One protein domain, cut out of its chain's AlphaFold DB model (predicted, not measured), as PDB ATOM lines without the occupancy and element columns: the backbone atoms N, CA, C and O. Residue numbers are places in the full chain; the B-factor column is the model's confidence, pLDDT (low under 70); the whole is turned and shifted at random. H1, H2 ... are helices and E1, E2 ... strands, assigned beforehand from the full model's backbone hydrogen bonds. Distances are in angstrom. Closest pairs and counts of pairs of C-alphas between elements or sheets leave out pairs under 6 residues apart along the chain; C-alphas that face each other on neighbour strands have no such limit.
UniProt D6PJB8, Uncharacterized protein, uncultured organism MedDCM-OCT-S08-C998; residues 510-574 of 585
ATOM      1  N   GLY A 510     261.449 237.671 246.828       90.56
ATOM      2  CA  GLY A 510     261.194 237.698 248.270       90.56
ATOM      3  C   GLY A 510     260.747 239.082 248.735       90.56
ATOM      4  O   GLY A 510     261.114 240.097 248.147       90.56
ATOM      5  N   SER A 511     259.938 239.137 249.793       92.50
ATOM      6  CA  SER A 511     259.504 240.402 250.408       92.50
ATOM      7  C   SER A 511     260.702 241.198 250.948       92.50
ATOM      8  O   SER A 511     261.692 240.619 251.406       92.50
ATOM      9  N   ARG A 512     260.600 242.532 250.945       94.00
ATOM     10  CA  ARG A 512     261.588 243.420 251.586       94.00
ATOM     11  C   ARG A 512     261.674 243.246 253.105       94.00
ATOM     12  O   ARG A 512     262.672 243.621 253.708       94.00
ATOM     13  N   ILE A 513     260.629 242.680 253.717       93.06
ATOM     14  CA  ILE A 513     260.536 242.472 255.168       93.06
ATOM     15  C   ILE A 513     261.271 241.195 255.591       93.06
ATOM     16  O   ILE A 513     261.797 241.148 256.699       93.06
ATOM     17  N   THR A 514     261.320 240.173 254.725       92.19
ATOM     18  CA  THR A 514     261.817 238.857 255.141       92.19
ATOM     19  C   THR A 514     263.323 238.805 255.320       92.19
ATOM     20  O   THR A 514     264.076 239.233 254.443       92.19
ATOM     21  N   ARG A 515     263.740 238.202 256.438       95.44
ATOM     22  CA  ARG A 515     265.124 237.842 256.777       95.44
ATOM     23  C   ARG A 515     265.592 236.523 256.165       95.44
ATOM     24  O   ARG A 515     266.721 236.118 256.405       95.44
ATOM     25  N   TRP A 516     264.741 235.838 255.409       95.38
ATOM     26  CA  TRP A 516     265.101 234.616 254.693       95.38
ATOM     27  C   TRP A 516     265.422 234.888 253.227       95.38
ATOM     28  O   TRP A 516     264.580 235.429 252.503       95.38
ATOM     29  N   GLU A 517     266.591 234.430 252.779       95.94
ATOM     30  CA  GLU A 517     267.058 234.563 251.400       95.94
ATOM     31  C   GLU A 517     267.187 233.211 250.704       95.94
ATOM     32  O   GLU A 517     267.723 232.252 251.252       95.94
ATOM     33  N   TYR A 518     266.694 233.133 249.471       94.88
ATOM     34  CA  TYR A 518     266.774 231.926 248.649       94.88
ATOM     35  C   TYR A 518     268.130 231.837 247.939       94.88
ATOM     36  O   TYR A 518     268.372 232.616 247.020       94.88
ATOM     37  N   CYS A 519     268.991 230.908 248.350       96.44
ATOM     38  CA  CYS A 519     270.374 230.787 247.878       96.44
ATOM     39  C   CYS A 519     270.672 229.372 247.351       96.44
ATOM     40  O   CYS A 519     269.961 228.412 247.663       96.44
ATOM     41  N   TRP A 520     271.728 229.232 246.548       97.12
ATOM     42  CA  TRP A 520     272.235 227.941 246.080       97.12
ATOM     43  C   TRP A 520     273.281 227.372 247.046       97.12
ATOM     44  O   TRP A 520     274.297 228.000 247.339       97.12
ATOM     45  N   ASP A 521     273.045 226.165 247.547       97.38
ATOM     46  CA  ASP A 521     273.992 225.422 248.372       97.38
ATOM     47  C   ASP A 521     274.858 224.542 247.463       97.38
ATOM     48  O   ASP A 521     274.402 223.514 246.954       97.38
ATOM     49  N   ARG A 522     276.106 224.976 247.238       96.19
ATOM     50  CA  ARG A 522     277.065 224.288 246.358       96.19
ATOM     51  C   ARG A 522     277.489 222.926 246.889       96.19
ATOM     52  O   ARG A 522     277.765 222.045 246.086       96.19
ATOM     53  N   GLU A 523     277.546 222.747 248.206       96.38
ATOM     54  CA  GLU A 523     277.981 221.479 248.799       96.38
ATOM     55  C   GLU A 523     276.929 220.388 248.602       96.38
ATOM     56  O   GLU A 523     277.260 219.223 248.392       96.38
ATOM     57  N   ASN A 524     275.655 220.776 248.658       96.25
ATOM     58  CA  ASN A 524     274.530 219.854 248.549       96.25
ATOM     59  C   ASN A 524     273.826 219.880 247.183       96.25
ATOM     60  O   ASN A 524     272.808 219.203 247.034       96.25
ATOM     61  N   GLU A 525     274.322 220.681 246.236       95.69
ATOM     62  CA  GLU A 525     273.746 220.900 244.902       95.69
ATOM     63  C   GLU A 525     272.223 221.122 244.939       95.69
ATOM     64  O   GLU A 525     271.446 220.507 244.201       95.69
ATOM     65  N   LYS A 526     271.764 221.983 245.855       95.38
ATOM     66  CA  LYS A 526     270.335 222.264 246.045       95.38
ATOM     67  C   LYS A 526     270.099 223.715 246.437       95.38
ATOM     68  O   LYS A 526     270.919 224.332 247.104       95.38
ATOM     69  N   SER A 527     268.931 224.256 246.106       94.25
ATOM     70  CA  SER A 527     268.523 225.553 246.645       94.25
ATOM     71  C   SER A 527     267.980 225.419 248.069       94.25
ATOM     72  O   SER A 527     267.241 224.479 248.394       94.25
ATOM     73  N   VAL A 528     268.322 226.384 248.915       95.56
ATOM     74  CA  VAL A 528     267.911 226.474 250.321       95.56
ATOM     75  C   VAL A 528     267.487 227.901 250.653       95.56
ATOM     76  O   VAL A 528     267.864 228.852 249.972       95.56
ATOM     77  N   TYR A 529     266.688 228.059 251.702       95.38
ATOM     78  CA  TYR A 529     266.486 229.360 252.328       95.38
ATOM     79  C   TYR A 529     267.487 229.526 253.467       95.38
ATOM     80  O   TYR A 529     267.617 228.623 254.290       95.38
ATOM     81  N   VAL A 530     268.152 230.674 253.526       96.88
ATOM     82  CA  VAL A 530     269.132 231.034 254.555       96.88
ATOM     83  C   VAL A 530     268.569 232.186 255.374       96.88
ATOM     84  O   VAL A 530     268.174 233.206 254.807       96.88
ATOM     85  N   ASN A 531     268.498 232.037 256.693       96.88
ATOM     86  CA  ASN A 531     268.132 233.137 257.581       96.88
ATOM     87  C   ASN A 531     269.343 234.048 257.818       96.88
ATOM     88  O   ASN A 531     270.398 233.568 258.216       96.88
ATOM     89  N   LEU A 532     269.202 235.354 257.619       96.62
ATOM     90  CA  LEU A 532     270.316 236.303 257.747       96.62
ATOM     91  C   LEU A 532     270.802 236.501 259.185       96.62
ATOM     92  O   LEU A 532     271.976 236.810 259.391       96.62
ATOM     93  N   ASP A 533     269.915 236.330 260.168       96.06
ATOM     94  CA  ASP A 533     270.223 236.563 261.579       96.06
ATOM     95  C   ASP A 533     270.834 235.314 262.232       96.06
ATOM     96  O   ASP A 533     271.761 235.418 263.035       96.06
ATOM     97  N   THR A 534     270.322 234.123 261.901       96.38
ATOM     98  CA  THR A 534     270.755 232.852 262.514       96.38
ATOM     99  C   THR A 534     271.700 232.030 261.642       96.38
ATOM    100  O   THR A 534     272.300 231.081 262.145       96.38
ATOM    101  N   LEU A 535     271.816 232.361 260.351       95.81
ATOM    102  CA  LEU A 535     272.488 231.562 259.314       95.81
ATOM    103  C   LEU A 535     271.915 230.141 259.168       95.81
ATOM    104  O   LEU A 535     272.541 229.255 258.584       95.81
ATOM    105  N   GLU A 536     270.705 229.909 259.683       96.69
ATOM    106  CA  GLU A 536     270.017 228.632 259.544       96.69
ATOM    107  C   GLU A 536     269.637 228.397 258.079       96.69
ATOM    108  O   GLU A 536     269.009 229.245 257.442       96.69
ATOM    109  N   CYS A 537     269.997 227.222 257.563       96.25
ATOM    110  CA  CYS A 537     269.642 226.781 256.222       96.25
ATOM    111  C   CYS A 537     268.465 225.804 256.287       96.25
ATOM    112  O   CYS A 537     268.569 224.725 256.873       96.25
ATOM    113  N   ILE A 538     267.358 226.150 255.635       95.44
ATOM    114  CA  ILE A 538     266.166 225.306 255.543       95.44
ATOM    115  C   ILE A 538     265.853 224.952 254.091       95.44
ATOM    116  O   ILE A 538     266.230 225.632 253.138       95.44
ATOM    117  N   HIS A 539     265.129 223.856 253.904       91.88
ATOM    118  CA  HIS A 539     264.802 223.342 252.579       91.88
ATOM    119  C   HIS A 539     263.966 224.344 251.751       91.88
ATOM    120  O   HIS A 539     263.049 224.966 252.284       91.88
ATOM    121  N   GLN A 540     264.193 224.427 250.431       86.94
ATOM    122  CA  GLN A 540     263.450 225.291 249.481       86.94
ATOM    123  C   GLN A 540     261.921 225.118 249.488       86.94
ATOM    124  O   GLN A 540     261.174 226.004 249.090       86.94
ATOM    125  N   LYS A 541     261.432 223.962 249.944       85.62
ATOM    126  CA  LYS A 541     259.999 223.698 250.160       85.62
ATOM    127  C   LYS A 541     259.583 224.045 251.586       85.62
ATOM    128  O   LYS A 541     258.849 223.270 252.191       85.62
ATOM    129  N   THR A 542     260.099 225.139 252.135       87.25
ATOM    130  CA  THR A 542     259.636 225.693 253.409       87.25
ATOM    131  C   THR A 542     258.874 226.977 253.126       87.25
ATOM    132  O   THR A 542     259.307 227.801 252.330       87.25
ATOM    133  N   ALA A 543     257.669 227.105 253.680       86.25
ATOM    134  CA  ALA A 543     256.816 228.263 253.465       86.25
ATOM    135  C   ALA A 543     257.194 229.281 254.524       86.25
ATOM    136  O   ALA A 543     257.189 228.957 255.710       86.25
ATOM    137  N   ILE A 544     257.493 230.501 254.100       89.06
ATOM    138  CA  ILE A 544     257.992 231.555 254.983       89.06
ATOM    139  C   ILE A 544     257.028 232.727 254.906       89.06
ATOM    140  O   ILE A 544     256.606 233.133 253.818       89.06
ATOM    141  N   CYS A 545     256.614 233.246 256.059       88.06
ATOM    142  CA  CYS A 545     255.715 234.388 256.107       88.06
ATOM    143  C   CYS A 545     256.427 235.668 255.703       88.06
ATOM    144  O   CYS A 545     257.180 236.225 256.481       88.06
ATOM    145  N   GLU A 546     256.061 236.210 254.544       84.19
ATOM    146  CA  GLU A 546     256.571 237.483 254.014       84.19
ATOM    147  C   GLU A 546     256.323 238.712 254.912       84.19
ATOM    148  O   GLU A 546     256.819 239.793 254.598       84.19
ATOM    149  N   LYS A 547     255.534 238.571 255.992       86.00
ATOM    150  CA  LYS A 547     255.235 239.642 256.957       86.00
ATOM    151  C   LYS A 547     255.945 239.517 258.303       86.00
ATOM    152  O   LYS A 547     256.073 240.523 258.988       86.00
ATOM    153  N   CYS A 548     256.273 238.307 258.749       90.31
ATOM    154  CA  CYS A 548     256.787 238.096 260.109       90.31
ATOM    155  C   CYS A 548     257.796 236.950 260.220       90.31
ATOM    156  O   CYS A 548     258.070 236.501 261.327       90.31
ATOM    157  N   ASP A 549     258.263 236.416 259.091       91.44
ATOM    158  CA  ASP A 549     259.336 235.422 258.956       91.44
ATOM    159  C   ASP A 549     259.131 234.078 259.649       91.44
ATOM    160  O   ASP A 549     260.002 233.209 259.620       91.44
ATOM    161  N   VAL A 550     257.940 233.865 260.205       91.56
ATOM    162  CA  VAL A 550     257.526 232.585 260.767       91.56
ATOM    163  C   VAL A 550     257.400 231.562 259.643       91.56
ATOM    164  O   VAL A 550     256.736 231.800 258.626       91.56
ATOM    165  N   ILE A 551     258.017 230.405 259.860       89.81
ATOM    166  CA  ILE A 551     257.882 229.228 259.010       89.81
ATOM    167  C   ILE A 551     256.479 228.634 259.194       89.81
ATOM    168  O   ILE A 551     256.036 228.377 260.314       89.81
ATOM    169  N   TYR A 552     255.771 228.410 258.089       83.06
ATOM    170  CA  TYR A 552     254.482 227.729 258.095       83.06
ATOM    171  C   TYR A 552     254.662 226.215 258.092       83.06
ATOM    172  O   TYR A 552     255.495 225.676 257.361       83.06
ATOM    173  N   ASP A 553     253.753 225.530 258.784       80.81
ATOM    174  CA  ASP A 553     253.458 224.140 258.455       80.81
ATOM    175  C   ASP A 553     252.772 224.088 257.084       80.81
ATOM    176  O   ASP A 553     251.984 224.973 256.753       80.81
ATOM    177  N   GLN A 554     253.022 223.064 256.271       74.56
ATOM    178  CA  GLN A 554     252.468 222.945 254.919       74.56
ATOM    179  C   GLN A 554     250.929 222.947 254.899       74.56
ATOM    180  O   GLN A 554     250.342 223.372 253.904       74.56
ATOM    181  N   SER A 555     250.273 222.552 255.997       81.81
ATOM    182  CA  SER A 555     248.811 222.541 256.138       81.81
ATOM    183  C   SER A 555     248.169 223.902 256.439       81.81
ATOM    184  O   SER A 555     246.964 224.072 256.241       81.81
ATOM    185  N   ASP A 556     248.928 224.875 256.942       84.31
ATOM    186  CA  ASP A 556     248.349 226.077 257.553       84.31
ATOM    187  C   ASP A 556     247.955 227.133 256.514       84.31
ATOM    188  O   ASP A 556     248.819 227.713 255.874       84.31
ATOM    189  N   LYS A 557     246.673 227.479 256.356       84.75
ATOM    190  CA  LYS A 557     246.242 228.515 255.381       84.75
ATOM    191  C   LYS A 557     246.644 229.952 255.760       84.75
ATOM    192  O   LYS A 557     246.612 230.842 254.906       84.75
ATOM    193  N   LYS A 558     246.997 230.177 257.025       88.75
ATOM    194  CA  LYS A 558     247.339 231.478 257.605       88.75
ATOM    195  C   LYS A 558     248.555 231.376 258.514       88.75
ATOM    196  O   LYS A 558     248.853 230.302 259.031       88.75
ATOM    197  N   CYS A 559     249.255 232.492 258.692       87.62
ATOM    198  CA  CYS A 559     250.452 232.551 259.516       87.62
ATOM    199  C   CYS A 559     250.079 232.435 260.988       87.62
ATOM    200  O   CYS A 559     249.286 233.234 261.476       87.62
ATOM    201  N   LYS A 560     250.712 231.521 261.728       90.00
ATOM    202  CA  LYS A 560     250.526 231.426 263.185       90.00
ATOM    203  C   LYS A 560     251.023 232.669 263.936       90.00
ATOM    204  O   LYS A 560     250.513 232.957 265.010       90.00
ATOM    205  N   GLY A 561     251.989 233.404 263.377       90.31
ATOM    206  CA  GLY A 561     252.559 234.605 263.997       90.31
ATOM    207  C   GLY A 561     251.707 235.866 263.837       90.31
ATOM    208  O   GLY A 561     251.538 236.613 264.793       90.31
ATOM    209  N   CYS A 562     251.162 236.117 262.641       91.00
ATOM    210  CA  CYS A 562     250.485 237.385 262.323       91.00
ATOM    211  C   CYS A 562     249.091 237.236 261.687       91.00
ATOM    212  O   CYS A 562     248.531 238.221 261.212       91.00
ATOM    213  N   ASP A 563     248.550 236.015 261.627       90.38
ATOM    214  CA  ASP A 563     247.261 235.652 261.009       90.38
ATOM    215  C   ASP A 563     247.104 236.054 259.524       90.38
ATOM    216  O   ASP A 563     246.016 235.976 258.948       90.38
ATOM    217  N   SER A 564     248.187 236.455 258.847       85.75
ATOM    218  CA  SER A 564     248.129 236.789 257.425       85.75
ATOM    219  C   SER A 564     247.900 235.549 256.569       85.75
ATOM    220  O   SER A 564     248.491 234.496 256.814       85.75
ATOM    221  N   PHE A 565     247.090 235.681 255.519       84.75
ATOM    222  CA  PHE A 565     246.961 234.643 254.498       84.75
ATOM    223  C   PHE A 565     248.296 234.387 253.791       84.75
ATOM    224  O   PHE A 565     249.118 235.296 253.655       84.75
ATOM    225  N   ARG A 566     248.498 233.150 253.318       78.00
ATOM    226  CA  ARG A 566     249.657 232.808 252.483       78.00
ATOM    227  C   ARG A 566     249.710 233.693 251.245       78.00
ATOM    228  O   ARG A 566     248.695 233.842 250.563       78.00
ATOM    229  N   SER A 567     250.902 234.179 250.917       74.62
ATOM    230  CA  SER A 567     251.166 234.810 249.624       74.62
ATOM    231  C   SER A 567     250.891 233.838 248.474       74.62
ATOM    232  O   SER A 567     250.980 232.620 248.649       74.62
ATOM    233  N   ALA A 568     250.568 234.353 247.283       69.69
ATOM    234  CA  ALA A 568     250.310 233.499 246.122       69.69
ATOM    235  C   ALA A 568     251.520 232.612 245.779       69.69
ATOM    236  O   ALA A 568     251.330 231.456 245.419       69.69
ATOM    237  N   LYS A 569     252.757 233.087 246.001       68.56
ATOM    238  CA  LYS A 569     253.981 232.274 245.885       68.56
ATOM    239  C   LYS A 569     253.953 231.069 246.829       68.56
ATOM    240  O   LYS A 569     254.123 229.931 246.396       68.56
ATOM    241  N   ASN A 570     253.666 231.307 248.111       71.25
ATOM    242  CA  ASN A 570     253.503 230.253 249.116       71.25
ATOM    243  C   ASN A 570     252.286 229.349 248.852       71.25
ATOM    244  O   ASN A 570     252.197 228.268 249.426       71.25
ATOM    245  N   GLN A 571     251.329 229.764 248.023       72.31
ATOM    246  CA  GLN A 571     250.252 228.892 247.552       72.31
ATOM    247  C   GLN A 571     250.688 228.080 246.318       72.31
ATOM    248  O   GLN A 571     250.362 226.899 246.219       72.31
ATOM    249  N   MET A 572     251.481 228.666 245.413       66.81
ATOM    250  CA  MET A 572     252.015 228.009 244.213       66.81
ATOM    251  C   MET A 572     253.034 226.910 244.537       66.81
ATOM    252  O   MET A 572     252.956 225.831 243.953       66.81
ATOM    253  N   LEU A 573     253.936 227.146 245.498       63.88
ATOM    254  CA  LEU A 573     254.917 226.155 245.970       63.88
ATOM    255  C   LEU A 573     254.263 224.922 246.619       63.88
ATOM    256  O   LEU A 573     254.876 223.858 246.685       63.88
ATOM    257  N   TYR A 574     253.012 225.055 247.068       62.31
ATOM    258  CA  TYR A 574     252.273 224.036 247.810       62.31
ATOM    259  C   TYR A 574     250.942 223.716 247.153       62.31
ATOM    260  O   TYR A 574     249.903 223.658 247.814       62.31
TER     261      TYR A 574
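Overview. This is residues 510 to 574 of the 585 residues of an uncharacterized protein of uncultured organism MedDCM-OCT-S08-C998 (UniProt D6PJB8). With little regular structure, the model has a small antiparallel sheet of three strands, E1 to E3, at one end and a looped stretch with one short helix, H1, at the other. The printed part has 65 residues, under half of them in named elements, in the order E1, E2, E3, H1; the class is mixed. It is compact, with a radius of gyration of the C-alphas of 11.7 A and spans of 35 by 24 by 17 A.

Arrangement. E1, residues 516 to 521, and E2, residues 526 to 531, form a hairpin at 146 degrees, with N 519 and O 528 2.9 A apart. E2 and E3, residues 537 to 539, form another at 130 degrees, with N 538 and O 529 2.8 A apart. The strands make a meander, each the antiparallel neighbour of the one before. H1, residues 568 to 572, is not on the sheet; its one O i to N i+4 pair is within hydrogen-bond range.

Along the chain. E1 spans 14.3 A from C-alpha 516 at (265.101, 234.616, 254.693), E2 16.0 A, E3 7.0 A and H1 6.1 A, to C-alpha 572 at (252.015, 228.009, 244.213).

Size, cuts and confidence. The C-alphas farthest apart, of Glu 523 and Asp 563, are 36.0 A apart. The printed part has no cut. The link from E3 to H1 is long, 28 residues; in it residues 543 to 544 pair antiparallel with 551 to 552. Residues 568 to 569 and 572 to 574 have pLDDT under 70.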